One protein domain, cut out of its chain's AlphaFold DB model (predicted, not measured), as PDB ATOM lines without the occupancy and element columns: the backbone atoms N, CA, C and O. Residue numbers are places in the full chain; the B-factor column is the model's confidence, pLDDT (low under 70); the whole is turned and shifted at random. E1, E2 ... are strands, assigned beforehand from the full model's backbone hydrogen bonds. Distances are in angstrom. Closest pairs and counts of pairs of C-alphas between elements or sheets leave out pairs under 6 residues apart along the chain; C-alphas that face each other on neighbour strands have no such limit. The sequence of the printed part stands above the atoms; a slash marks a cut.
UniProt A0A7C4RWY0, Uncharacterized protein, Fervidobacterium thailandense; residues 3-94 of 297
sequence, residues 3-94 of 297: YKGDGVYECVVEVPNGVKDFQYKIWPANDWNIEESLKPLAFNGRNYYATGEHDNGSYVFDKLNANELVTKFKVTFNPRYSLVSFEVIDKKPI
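AT A GLANCE: This is residues 3 to 94 of the 297 residues of an uncharacterized protein of Fervidobacterium thailandense (UniProt A0A7C4RWY0). Two sheets stand partly face to face as a sandwich: a twisted sheet built of the long strands E2, E6 and E7, with the short E1 added at one edge, and a smaller sheet of E4, E3 and E5. The sheets' best planes are 30 degrees apart, their strands cross at 29 degrees, and a long loop, residues 28 to 41, leaves the smaller sheet before E4. The printed part has 92 residues, no named helix and seven named strands, E1 to E7 in chain order, and its class is all strand. The larger sheet has the order E1, E2, E6, E7, all antiparallel; the smaller has the order E4, E3, E5 and is mixed. The whole is compact, with a radius of gyration of the C-alphas of 14.0 A and spans of 41 by 31 by 20 A.

IN THESE COORDINATES: In the larger sheet, E1 is residues 3 to 5, 5.9 A long, beginning at C-alpha 3 (-24.494, 17.531, 11.545). E2, residues 8 to 19, measures 24.8 A and bends by 111 degrees at residue 16. E6, residues 68 to 78, measures 28.2 A and bends by 63 degrees at residue 71. E7, residues 83 to 93, measures 29.5 A, bends by 55 degrees at residue 90 and ends at C-alpha 93 (2.769, 22.486, -4.578). In the smaller sheet, E3 is residues 21 to 27, 19.8 A, beginning at C-alpha 21 (0.077, 13.298, 7.730); E4 is residues 42 to 44, 6.8 A; E5 is residues 56 to 60, 13.7 A.

HOW THE PARTS SIT: E6 and E7 form a hairpin, antiparallel at 161 degrees, with N 74 and O 87 at 2.8 A. E2 is antiparallel to E6 at 163 degrees, with N 13 and O 73 at 2.8 A. E1 and E2 form a hairpin at 139 degrees, with N 4 and O 8 at 2.9 A. In the smaller sheet, E3 is antiparallel to E5 at 156 degrees, with N 24 and O 57 at 2.9 A. E4 is parallel to E3 at 26 degrees, with N 27 and O 43 at 2.8 A. Between the sheets, E5 and E7 are near each other, with 5 pairs of C-alphas within 10 A. E4 and E6 are only just apart, their closest C-alphas 8.1 A from each other.

THE WHOLE: The two C-alphas farthest apart, those of Asn 47 and Ile 94, are 41.1 A from each other. The printed part has no cut. The links E3 to E4 and E4 to E5 are long. The mean pLDDT of the printed part is 73.1, and residues 27 to 56, 66 to 67 and 94 are under 70.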
ATOM      1  N   TYR A   3     -23.634  18.696  11.722       78.25
ATOM      2  CA  TYR A   3     -24.494  17.531  11.545       78.25
ATOM      3  C   TYR A   3     -25.147  17.560  10.158       78.25
ATOM      4  O   TYR A   3     -25.752  18.566   9.782       78.25
ATOM      5  N   LYS A   4     -25.046  16.458   9.409       81.62
ATOM      6  CA  LYS A   4     -25.578  16.340   8.039       81.62
ATOM      7  C   LYS A   4     -26.807  15.439   7.910       81.62
ATOM      8  O   LYS A   4     -27.365  15.347   6.824       81.62
ATOM      9  N   GLY A   5     -27.265  14.831   9.004       74.94
ATOM     10  CA  GLY A   5     -28.321  13.813   8.977       74.94
ATOM     11  C   GLY A   5     -27.764  12.405   9.183       74.94
ATOM     12  O   GLY A   5     -26.558  12.195   9.099       74.94
ATOM     13  N   ASP A   6     -28.638  11.454   9.518       79.06
ATOM     14  CA  ASP A   6     -28.329  10.021   9.668       79.06
ATOM     15  C   ASP A   6     -27.130   9.677  10.571       79.06
ATOM     16  O   ASP A   6     -26.461   8.658  10.396       79.06
ATOM     17  N   GLY A   7     -26.863  10.518  11.573       73.56
ATOM     18  CA  GLY A   7     -25.721  10.328  12.466       73.56
ATOM     19  C   GLY A   7     -24.371  10.663  11.831       73.56
ATOM     20  O   GLY A   7     -23.364  10.213  12.356       73.56
ATOM     21  N   VAL A   8     -24.325  11.420  10.730       81.38
ATOM     22  CA  VAL A   8     -23.086  11.837  10.054       81.38
ATOM     23  C   VAL A   8     -22.730  13.281  10.407       81.38
ATOM     24  O   VAL A   8     -23.586  14.173  10.429       81.38
ATOM     25  N   TYR A   9     -21.444  13.505  10.658       82.56
ATOM     26  CA  TYR A   9     -20.851  14.792  10.994       82.56
ATOM     27  C   TYR A   9     -19.734  15.126  10.011       82.56
ATOM     28  O   TYR A   9     -18.915  14.270   9.689       82.56
ATOM     29  N   GLU A  10     -19.665  16.378   9.568       87.75
ATOM     30  CA  GLU A  10     -18.620  16.838   8.651       87.75
ATOM     31  C   GLU A  10     -17.892  18.066   9.199       87.75
ATOM     32  O   GLU A  10     -18.488  18.933   9.839       87.75
ATOM     33  N   CYS A  11     -16.596  18.190   8.941       85.38
ATOM     34  CA  CYS A  11     -15.909  19.475   9.036       85.38
ATOM     35  C   CYS A  11     -14.924  19.650   7.896       85.38
ATOM     36  O   CYS A  11     -14.414  18.686   7.335       85.38
ATOM     37  N   VAL A  12     -14.647  20.907   7.585       90.00
ATOM     38  CA  VAL A  12     -13.550  21.286   6.707       90.00
ATOM     39  C   VAL A  12     -12.420  21.786   7.591       90.00
ATOM     40  O   VAL A  12     -12.646  22.615   8.472       90.00
ATOM     41  N   VAL A  13     -11.228  21.246   7.378       87.69
ATOM     42  CA  VAL A  13     -10.007  21.617   8.086       87.69
ATOM     43  C   VAL A  13      -9.110  22.347   7.103       87.69
ATOM     44  O   VAL A  13      -8.853  21.848   6.009       87.69
ATOM     45  N   GLU A  14      -8.653  23.529   7.502       90.69
ATOM     46  CA  GLU A  14      -7.662  24.309   6.767       90.69
ATOM     47  C   GLU A  14      -6.330  24.241   7.508       90.69
ATOM     48  O   GLU A  14      -6.264  24.472   8.716       90.69
ATOM     49  N   VAL A  15      -5.271  23.918   6.773       85.19
ATOM     50  CA  VAL A  15      -3.903  23.825   7.280       85.19
ATOM     51  C   VAL A  15      -3.019  24.678   6.371       85.19
ATOM     52  O   VAL A  15      -2.476  24.165   5.394       85.19
ATOM     53  N   PRO A  16      -2.879  25.990   6.638       74.12
ATOM     54  CA  PRO A  16      -2.222  26.925   5.713       74.12
ATOM     55  C   PRO A  16      -0.791  26.518   5.321       74.12
ATOM     56  O   PRO A  16      -0.357  26.691   4.178       74.12
ATOM     57  N   ASN A  17      -0.064  25.908   6.258       73.69
ATOM     58  CA  ASN A  17       1.301  25.442   6.020       73.69
ATOM     59  C   ASN A  17       1.360  24.129   5.226       73.69
ATOM     60  O   ASN A  17       2.386  23.862   4.607       73.69
ATOM     61  N   GLY A  18       0.249  23.400   5.125       84.62
ATOM     62  CA  GLY A  18       0.162  22.113   4.451       84.62
ATOM     63  C   GLY A  18       0.612  20.940   5.329       84.62
ATOM     64  O   GLY A  18       1.447  21.110   6.213       84.62
ATOM     65  N   VAL A  19       0.049  19.751   5.097       85.88
ATOM     66  CA  VAL A  19       0.415  18.499   5.790       85.88
ATOM     67  C   VAL A  19       0.440  17.308   4.829       85.88
ATOM     68  O   VAL A  19      -0.308  17.285   3.847       85.88
ATOM     69  N   LYS A  20       1.277  16.309   5.138       84.31
ATOM     70  CA  LYS A  20       1.258  14.968   4.513       84.31
ATOM     71  C   LYS A  20       0.591  13.929   5.408       84.31
ATOM     72  O   LYS A  20      -0.050  13.002   4.915       84.31
ATOM     73  N   ASP A  21       0.690  14.129   6.713       85.56
ATOM     74  CA  ASP A  21       0.077  13.298   7.730       85.56
ATOM     75  C   ASP A  21      -0.329  14.133   8.948       85.56
ATOM     76  O   ASP A  21       0.079  15.286   9.111       85.56
ATOM     77  N   PHE A  22      -1.192  13.565   9.784       81.12
ATOM     78  CA  PHE A  22      -1.568  14.158  11.063       81.12
ATOM     79  C   PHE A  22      -2.134  13.104  12.012       81.12
ATOM     80  O   PHE A  22      -2.534  12.009  11.613       81.12
ATOM     81  N   GLN A  23      -2.216  13.462  13.293       80.88
ATOM     82  CA  GLN A  23      -2.880  12.663  14.320       80.88
ATOM     83  C   GLN A  23      -4.273  13.219  14.636       80.88
ATOM     84  O   GLN A  23      -4.451  14.431  14.741       80.88
ATOM     85  N   TYR A  24      -5.255  12.347  14.864       77.12
ATOM     86  CA  TYR A  24      -6.621  12.730  15.241       77.12
ATOM     87  C   TYR A  24      -7.144  11.924  16.433       77.12
ATOM     88  O   TYR A  24      -6.651  10.830  16.732       77.12
ATOM     89  N   LYS A  25      -8.132  12.481  17.146       74.25
ATOM     90  CA  LYS A  25      -8.784  11.867  18.314       74.25
ATOM     91  C   LYS A  25     -10.300  11.904  18.190       74.25
ATOM     92  O   LYS A  25     -10.883  12.965  17.976       74.25
ATOM     93  N   ILE A  26     -10.945  10.762  18.400       71.00
ATOM     94  CA  ILE A  26     -12.389  10.690  18.627       71.00
ATOM     95  C   ILE A  26     -12.620  10.783  20.141       71.00
ATOM     96  O   ILE A  26     -12.039  10.023  20.910       71.00
ATOM     97  N   TRP A  27     -13.423  11.753  20.581       65.19
ATOM     98  CA  TRP A  27     -13.670  12.049  21.992       65.19
ATOM     99  C   TRP A  27     -15.130  11.749  22.380       65.19
ATOM    100  O   TRP A  27     -16.058  12.434  21.929       65.19
ATOM    101  N   PRO A  28     -15.368  10.741  23.235       57.34
ATOM    102  CA  PRO A  28     -16.703  10.363  23.683       57.34
ATOM    103  C   PRO A  28     -17.089  11.108  24.974       57.34
ATOM    104  O   PRO A  28     -17.279  10.480  26.012       57.34
ATOM    105  N   ALA A  29     -17.208  12.439  24.953       54.44
ATOM    106  CA  ALA A  29     -17.632  13.181  26.148       54.44
ATOM    107  C   ALA A  29     -18.812  14.125  25.913       54.44
ATOM    108  O   ALA A  29     -19.010  14.689  24.837       54.44
ATOM    109  N   ASN A  30     -19.591  14.312  26.979       54.69
ATOM    110  CA  ASN A  30     -20.697  15.267  27.022       54.69
ATOM    111  C   ASN A  30     -20.222  16.723  27.161       54.69
ATOM    112  O   ASN A  30     -21.019  17.641  26.947       54.69
ATOM    113  N   ASP A  31     -18.943  16.935  27.464       58.25
ATOM    114  CA  ASP A  31     -18.282  18.230  27.534       58.25
ATOM    115  C   ASP A  31     -17.019  18.273  26.650       58.25
ATOM    116  O   ASP A  31     -16.582  17.278  26.073       58.25
ATOM    117  N   TRP A  32     -16.483  19.478  26.457       58.81
ATOM    118  CA  TRP A  32     -15.283  19.741  25.650       58.81
ATOM    119  C   TRP A  32     -14.021  19.881  26.515       58.81
ATOM    120  O   TRP A  32     -13.029  20.455  26.072       58.81
ATOM    121  N   ASN A  33     -14.046  19.376  27.752       60.47
ATOM    122  CA  ASN A  33     -12.907  19.449  28.662       60.47
ATOM    123  C   ASN A  33     -11.878  18.376  28.282       60.47
ATOM    124  O   ASN A  33     -11.914  17.250  28.771       60.47
ATOM    125  N   ILE A  34     -10.989  18.718  27.351       59.38
ATOM    126  CA  ILE A  34      -9.904  17.848  26.890       59.38
ATOM    127  C   ILE A  34      -8.673  18.125  27.773       59.38
ATOM    128  O   ILE A  34      -7.919  19.056  27.510       59.38
ATOM    129  N   GLU A  35      -8.477  17.335  28.835       56.19
ATOM    130  CA  GLU A  35      -7.309  17.410  29.740       56.19
ATOM    131  C   GLU A  35      -6.115  16.561  29.248       56.19
ATOM    132  O   GLU A  35      -5.491  15.824  30.008       56.19
ATOM    133  N   GLU A  36      -5.774  16.631  27.959       55.28
ATOM    134  CA  GLU A  36      -4.603  15.933  27.411       55.28
ATOM    135  C   GLU A  36      -3.777  16.844  26.501       55.28
ATOM    136  O   GLU A  36      -4.310  17.658  25.752       55.28
ATOM    137  N   SER A  37      -2.454  16.661  26.524       54.28
ATOM    138  CA  SER A  37      -1.507  17.354  25.635       54.28
ATOM    139  C   SER A  37      -1.588  16.885  24.176       54.28
ATOM    140  O   SER A  37      -1.038  17.523  23.279       54.28
ATOM    141  N   LEU A  38      -2.279  15.773  23.927       51.25
ATOM    142  CA  LEU A  38      -2.492  15.177  22.616       51.25
ATOM    143  C   LEU A  38      -3.844  15.653  22.046       51.25
ATOM    144  O   LEU A  38      -4.892  15.135  22.430       51.25
ATOM    145  N   LYS A  39      -3.830  16.580  21.072       53.41
ATOM    146  CA  LYS A  39      -4.041  16.278  19.628       53.41
ATOM    147  C   LYS A  39      -4.532  17.489  18.794       53.41
ATOM    148  O   LYS A  39      -5.359  18.262  19.266       53.41
ATOM    149  N   PRO A  40      -4.103  17.607  17.518       53.66
ATOM    150  CA  PRO A  40      -4.453  18.723  16.630       53.66
ATOM    151  C   PRO A  40      -5.879  18.678  16.037       53.66
ATOM    152  O   PRO A  40      -6.340  19.695  15.522       53.66
ATOM    153  N   LEU A  41      -6.607  17.552  16.122       60.97
ATOM    154  CA  LEU A  41      -8.017  17.467  15.709       60.97
ATOM    155  C   LEU A  41      -8.824  16.522  16.622       60.97
ATOM    156  O   LEU A  41      -8.474  15.346  16.751       60.97
ATOM    157  N   ALA A  42      -9.904  17.027  17.235       61.91
ATOM    158  CA  ALA A  42     -10.768  16.288  18.164       61.91
ATOM    159  C   ALA A  42     -12.249  16.305  17.735       61.91
ATOM    160  O   ALA A  42     -12.772  17.344  17.324       61.91
ATOM    161  N   PHE A  43     -12.944  15.169  17.872       66.75
ATOM    162  CA  PHE A  43     -14.359  15.013  17.496       66.75
ATOM    163  C   PHE A  43     -15.235  14.699  18.714       66.75
ATOM    164  O   PHE A  43     -14.981  13.711  19.389       66.75
ATOM    165  N   ASN A  44     -16.286  15.483  18.982       59.00
ATOM    166  CA  ASN A  44     -17.241  15.180  20.057       59.00
ATOM    167  C   ASN A  44     -18.395  14.315  19.525       59.00
ATOM    168  O   ASN A  44     -19.193  14.773  18.706       59.00
ATOM    169  N   GLY A  45     -18.478  13.076  20.006       54.97
ATOM    170  CA  GLY A  45     -19.442  12.079  19.541       54.97
ATOM    171  C   GLY A  45     -20.718  11.914  20.371       54.97
ATOM    172  O   GLY A  45     -21.336  10.871  20.191       54.97
ATOM    173  N   ARG A  46     -21.079  12.844  21.285       55.09
ATOM    174  CA  ARG A  46     -22.228  12.779  22.237       55.09
ATOM    175  C   ARG A  46     -22.995  11.439  22.241       55.09
ATOM    176  O   ARG A  46     -23.839  11.201  21.380       55.09
ATOM    177  N   ASN A  47     -22.770  10.631  23.283       49.25
ATOM    178  CA  ASN A  47     -23.462   9.362  23.578       49.25
ATOM    179  C   ASN A  47     -23.193   8.154  22.652       49.25
ATOM    180  O   ASN A  47     -24.059   7.287  22.537       49.25
ATOM    181  N   TYR A  48     -21.998   8.009  22.070       50.41
ATOM    182  CA  TYR A  48     -21.616   6.767  21.380       50.41
ATOM    183  C   TYR A  48     -20.323   6.151  21.935       50.41
ATOM    184  O   TYR A  48     -19.370   6.860  22.253       50.41
ATOM    185  N   TYR A  49     -20.336   4.819  22.078       47.88
ATOM    186  CA  TYR A  49     -19.307   3.956  22.675       47.88
ATOM    187  C   TYR A  49     -18.002   3.879  21.849       47.88
ATOM    188  O   TYR A  49     -17.554   2.789  21.505       47.88
ATOM    189  N   ALA A  50     -17.357   5.008  21.555       45.44
ATOM    190  CA  ALA A  50     -15.958   5.020  21.113       45.44
ATOM    191  C   ALA A  50     -15.064   4.773  22.343       45.44
ATOM    192  O   ALA A  50     -14.533   5.698  22.945       45.44
ATOM    193  N   THR A  51     -15.065   3.535  22.840       42.50
ATOM    194  CA  THR A  51     -14.441   3.144  24.123       42.50
ATOM    195  C   THR A  51     -13.206   2.263  23.933       42.50
ATOM    196  O   THR A  51     -12.735   1.658  24.892       42.50
ATOM    197  N   GLY A  52     -12.663   2.185  22.714       42.56
ATOM    198  CA  GLY A  52     -11.460   1.409  22.436       42.56
ATOM    199  C   GLY A  52     -10.213   2.282  22.330       42.56
ATOM    200  O   GLY A  52     -10.241   3.359  21.744       42.56
ATOM    201  N   GLU A  53      -9.069   1.753  22.769       45.00
ATOM    202  CA  GLU A  53      -7.723   2.277  22.461       45.00
ATOM    203  C   GLU A  53      -7.456   2.419  20.937       45.00
ATOM    204  O   GLU A  53      -6.461   3.009  20.527       45.00
ATOM    205  N   HIS A  54      -8.377   1.927  20.098       45.88
ATOM    206  CA  HIS A  54      -8.367   1.941  18.635       45.88
ATOM    207  C   HIS A  54      -9.043   3.163  17.974       45.88
ATOM    208  O   HIS A  54      -8.944   3.309  16.761       45.88
ATOM    209  N   ASP A  55      -9.690   4.061  18.726       54.22
ATOM    210  CA  ASP A  55     -10.456   5.202  18.169       54.22
ATOM    211  C   ASP A  55      -9.605   6.491  17.987       54.22
ATOM    212  O   ASP A  55     -10.092   7.603  17.761       54.22
ATOM    213  N   ASN A  56      -8.287   6.332  18.092       66.00
ATOM    214  CA  ASN A  56      -7.245   7.344  17.986       66.00
ATOM    215  C   ASN A  56      -6.308   6.956  16.842       66.00
ATOM    216  O   ASN A  56      -5.710   5.889  16.899       66.00
ATOM    217  N   GLY A  57      -6.140   7.818  15.839       71.00
ATOM    218  CA  GLY A  57      -5.392   7.446  14.635       71.00
ATOM    219  C   GLY A  57      -4.349   8.463  14.199       71.00
ATOM    220  O   GLY A  57      -4.386   9.634  14.587       71.00
ATOM    221  N   SER A  58      -3.429   7.993  13.365       77.00
ATOM    222  CA  SER A  58      -2.742   8.813  12.376       77.00
ATOM    223  C   SER A  58      -3.429   8.628  11.025       77.00
ATOM    224  O   SER A  58      -4.035   7.589  10.754       77.00
ATOM    225  N   TYR A  59      -3.365   9.648  10.183       82.88
ATOM    226  CA  TYR A  59      -3.783   9.558   8.794       82.88
ATOM    227  C   TYR A  59      -2.673  10.106   7.912       82.88
ATOM    228  O   TYR A  59      -2.122  11.159   8.221       82.88
ATOM    229  N   VAL A  60      -2.366   9.394   6.830       85.19
ATOM    230  CA  VAL A  60      -1.394   9.792   5.808       85.19
ATOM    231  C   VAL A  60      -2.160   9.983   4.506       85.19
ATOM    232  O   VAL A  60      -2.950   9.121   4.136       85.19
ATOM    233  N   PHE A  61      -1.943  11.097   3.811       86.50
ATOM    234  CA  PHE A  61      -2.543  11.347   2.501       86.50
ATOM    235  C   PHE A  61      -1.771  10.598   1.403       86.50
ATOM    236  O   PHE A  61      -0.857  11.113   0.769       86.50
ATOM    237  N   ASP A  62      -2.189   9.369   1.156       77.94
ATOM    238  CA  ASP A  62      -1.600   8.342   0.292       77.94
ATOM    239  C   ASP A  62      -1.805   8.556  -1.225       77.94
ATOM    240  O   ASP A  62      -1.315   7.774  -2.039       77.94
ATOM    241  N   LYS A  63      -2.487   9.637  -1.633       81.19
ATOM    242  CA  LYS A  63      -2.705  10.019  -3.048       81.19
ATOM    243  C   LYS A  63      -2.056  11.349  -3.447       81.19
ATOM    244  O   LYS A  63      -2.455  11.941  -4.449       81.19
ATOM    245  N   LEU A  64      -1.115  11.851  -2.652       76.56
ATOM    246  CA  LEU A  64      -0.357  13.057  -2.988       76.56
ATOM    247  C   LEU A  64       0.816  12.731  -3.907       76.56
ATOM    248  O   LEU A  64       1.471  11.703  -3.744       76.56
ATOM    249  N   ASN A  65       1.123  13.651  -4.822       76.00
ATOM    250  CA  ASN A  65       2.438  13.666  -5.459       76.00
ATOM    251  C   ASN A  65       3.510  14.031  -4.414       76.00
ATOM    252  O   ASN A  65       3.205  14.669  -3.404       76.00
ATOM    253  N   ALA A  66       4.775  13.672  -4.662       65.00
ATOM    254  CA  ALA A  66       5.872  13.905  -3.713       65.00
ATOM    255  C   ALA A  66       5.997  15.381  -3.260       65.00
ATOM    256  O   ALA A  66       6.344  15.647  -2.109       65.00
ATOM    257  N   ASN A  67       5.624  16.316  -4.130       67.06
ATOM    258  CA  ASN A  67       5.772  17.769  -4.008       67.06
ATOM    259  C   ASN A  67       4.415  18.453  -3.838       67.06
ATOM    260  O   ASN A  67       4.199  19.567  -4.306       67.06
ATOM    261  N   GLU A  68       3.478  17.786  -3.175       82.38
ATOM    262  CA  GLU A  68       2.199  18.374  -2.802       82.38
ATOM    263  C   GLU A  68       1.986  18.283  -1.291       82.38
ATOM    264  O   GLU A  68       2.353  17.305  -0.637       82.38
ATOM    265  N   LEU A  69       1.348  19.313  -0.740       84.25
ATOM    266  CA  LEU A  69       0.838  19.326   0.626       84.25
ATOM    267  C   LEU A  69      -0.662  19.597   0.606       84.25
ATOM    268  O   LEU A  69      -1.133  20.458  -0.141       84.25
ATOM    269  N   VAL A  70      -1.416  18.914   1.470       89.62
ATOM    270  CA  VAL A  70      -2.845  19.197   1.655       89.62
ATOM    271  C   VAL A  70      -2.999  20.460   2.481       89.62
ATOM    272  O   VAL A  70      -2.585  20.500   3.638       89.62
ATOM    273  N   THR A  71      -3.623  21.478   1.900       90.94
ATOM    274  CA  THR A  71      -3.946  22.748   2.570       90.94
ATOM    275  C   THR A  71      -5.371  22.766   3.093       90.94
ATOM    276  O   THR A  71      -5.687  23.532   4.005       90.94
ATOM    277  N   LYS A  72      -6.241  21.916   2.537       92.94
ATOM    278  CA  LYS A  72      -7.638  21.818   2.945       92.94
ATOM    279  C   LYS A  72      -8.174  20.414   2.741       92.94
ATOM    280  O   LYS A  72      -8.032  19.838   1.663       92.94
ATOM    281  N   PHE A  73      -8.854  19.880   3.745       93.00
ATOM    282  CA  PHE A  73      -9.513  18.581   3.643       93.00
ATOM    283  C   PHE A  73     -10.843  18.561   4.384       93.00
ATOM    284  O   PHE A  73     -11.053  19.287   5.357       93.00
ATOM    285  N   LYS A  74     -11.761  17.725   3.909       92.50
ATOM    286  CA  LYS A  74     -12.996  17.391   4.609       92.50
ATOM    287  C   LYS A  74     -12.748  16.176   5.486       92.50
ATOM    288  O   LYS A  74     -12.164  15.194   5.039       92.50
ATOM    289  N   VAL A  75     -13.263  16.227   6.702       89.81
ATOM    290  CA  VAL A  75     -13.392  15.074   7.583       89.81
ATOM    291  C   VAL A  75     -14.856  14.697   7.655       89.81
ATOM    292  O   VAL A  75     -15.692  15.553   7.947       89.81
ATOM    293  N   THR A  76     -15.156  13.424   7.430       88.62
ATOM    294  CA  THR A  76     -16.480  12.851   7.676       88.62
ATOM    295  C   THR A  76     -16.370  11.875   8.830       88.62
ATOM    296  O   THR A  76     -15.548  10.963   8.796       88.62
ATOM    297  N   PHE A  77     -17.196  12.059   9.852       84.00
ATOM    298  CA  PHE A  77     -17.262  11.186  11.013       84.00
ATOM    299  C   PHE A  77     -18.663  10.594  11.149       84.00
ATOM    300  O   PHE A  77     -19.661  11.317  11.181       84.00
ATOM    301  N   ASN A  78     -18.729   9.269  11.250       80.81
ATOM    302  CA  ASN A  78     -19.949   8.537  11.548       80.81
ATOM    303  C   ASN A  78     -19.808   7.799  12.896       80.81
ATOM    304  O   ASN A  78     -19.282   6.681  12.921       80.81
ATOM    305  N   PRO A  79     -20.295   8.378  14.013       72.12
ATOM    306  CA  PRO A  79     -20.264   7.755  15.337       72.12
ATOM    307  C   PRO A  79     -20.991   6.414  15.430       72.12
ATOM    308  O   PRO A  79     -20.653   5.615  16.296       72.12
ATOM    309  N   ARG A  80     -21.963   6.122  14.553       73.50
ATOM    310  CA  ARG A  80     -22.669   4.830  14.571       73.50
ATOM    311  C   ARG A  80     -21.754   3.665  14.190       73.50
ATOM    312  O   ARG A  80     -22.006   2.540  14.613       73.50
ATOM    313  N   TYR A  81     -20.729   3.935  13.387       74.38
ATOM    314  CA  TYR A  81     -19.809   2.929  12.854       74.38
ATOM    315  C   TYR A  81     -18.352   3.161  13.271       74.38
ATOM    316  O   TYR A  81     -17.475   2.481  12.746       74.38
ATOM    317  N   SER A  82     -18.085   4.135  14.151       71.44
ATOM    318  CA  SER A  82     -16.728   4.598  14.487       71.44
ATOM    319  C   SER A  82     -15.859   4.852  13.246       71.44
ATOM    320  O   SER A  82     -14.665   4.572  13.232       71.44
ATOM    321  N   LEU A  83     -16.470   5.363  12.173       77.94
ATOM    322  CA  LEU A  83     -15.795   5.549  10.894       77.94
ATOM    323  C   LEU A  83     -15.394   7.012  10.726       77.94
ATOM    324  O   LEU A  83     -16.249   7.899  10.797       77.94
ATOM    325  N   VAL A  84     -14.113   7.245  10.447       81.94
ATOM    326  CA  VAL A  84     -13.587   8.545  10.023       81.94
ATOM    327  C   VAL A  84     -13.042   8.400   8.611       81.94
ATOM    328  O   VAL A  84     -12.287   7.471   8.325       81.94
ATOM    329  N   SER A  85     -13.420   9.311   7.723       88.19
ATOM    330  CA  SER A  85     -12.839   9.413   6.389       88.19
ATOM    331  C   SER A  85     -12.374  10.832   6.103       88.19
ATOM    332  O   SER A  85     -12.898  11.809   6.649       88.19
ATOM    333  N   PHE A  86     -11.375  10.923   5.233       89.81
ATOM    334  CA  PHE A  86     -10.712  12.163   4.873       89.81
ATOM    335  C   PHE A  86     -10.751  12.331   3.359       89.81
ATOM    336  O   PHE A  86     -10.459  11.402   2.609       89.81
ATOM    337  N   GLU A  87     -11.131  13.518   2.910       93.19
ATOM    338  CA  GLU A  87     -11.199  13.873   1.495       93.19
ATOM    339  C   GLU A  87     -10.389  15.146   1.275       93.19
ATOM    340  O   GLU A  87     -10.657  16.171   1.901       93.19
ATOM    341  N   VAL A  88      -9.395  15.093   0.391       93.69
ATOM    342  CA  VAL A  88      -8.609  16.274   0.015       93.69
ATOM    343  C   VAL A  88      -9.506  17.235  -0.764       93.69
ATOM    344  O   VAL A  88     -10.094  16.849  -1.770       93.69
ATOM    345  N   ILE A  89      -9.601  18.479  -0.295       95.19
ATOM    346  CA  ILE A  89     -10.322  19.561  -0.980       95.19
ATOM    347  C   ILE A  89      -9.339  20.410  -1.777       95.19
ATOM    348  O   ILE A  89      -9.615  20.751  -2.922       95.19
ATOM    349  N   ASP A  90      -8.219  20.777  -1.155       92.81
ATOM    350  CA  ASP A  90      -7.224  21.655  -1.751       92.81
ATOM    351  C   ASP A  90      -5.811  21.205  -1.395       92.81
ATOM    352  O   ASP A  90      -5.553  20.618  -0.334       92.81
ATOM    353  N   LYS A  91      -4.905  21.493  -2.320       90.81
ATOM    354  CA  LYS A  91      -3.493  21.164  -2.234       90.81
ATOM    355  C   LYS A  91      -2.676  22.324  -2.764       90.81
ATOM    356  O   LYS A  91      -3.094  23.019  -3.686       90.81
ATOM    357  N   LYS A  92      -1.477  22.484  -2.224       80.69
ATOM    358  CA  LYS A  92      -0.468  23.367  -2.804       80.69
ATOM    359  C   LYS A  92       0.734  22.549  -3.263       80.69
ATOM    360  O   LYS A  92       1.034  21.537  -2.620       80.69
ATOM    361  N   PRO A  93       1.422  22.967  -4.337       74.00
ATOM    362  CA  PRO A  93       2.769  22.486  -4.578       74.00
ATOM    363  C   PRO A  93       3.655  22.873  -3.387       74.00
ATOM    364  O   PRO A  93       3.406  23.879  -2.714       74.00
ATOM    365  N   ILE A  94       4.673  22.069  -3.105       68.88
ATOM    366  CA  ILE A  94       5.735  22.522  -2.219       68.88
ATOM    367  C   ILE A  94       6.502  23.593  -2.983       68.88
ATOM    368  O   ILE A  94       7.065  23.334  -4.047       68.88
TER     369      ILE A  94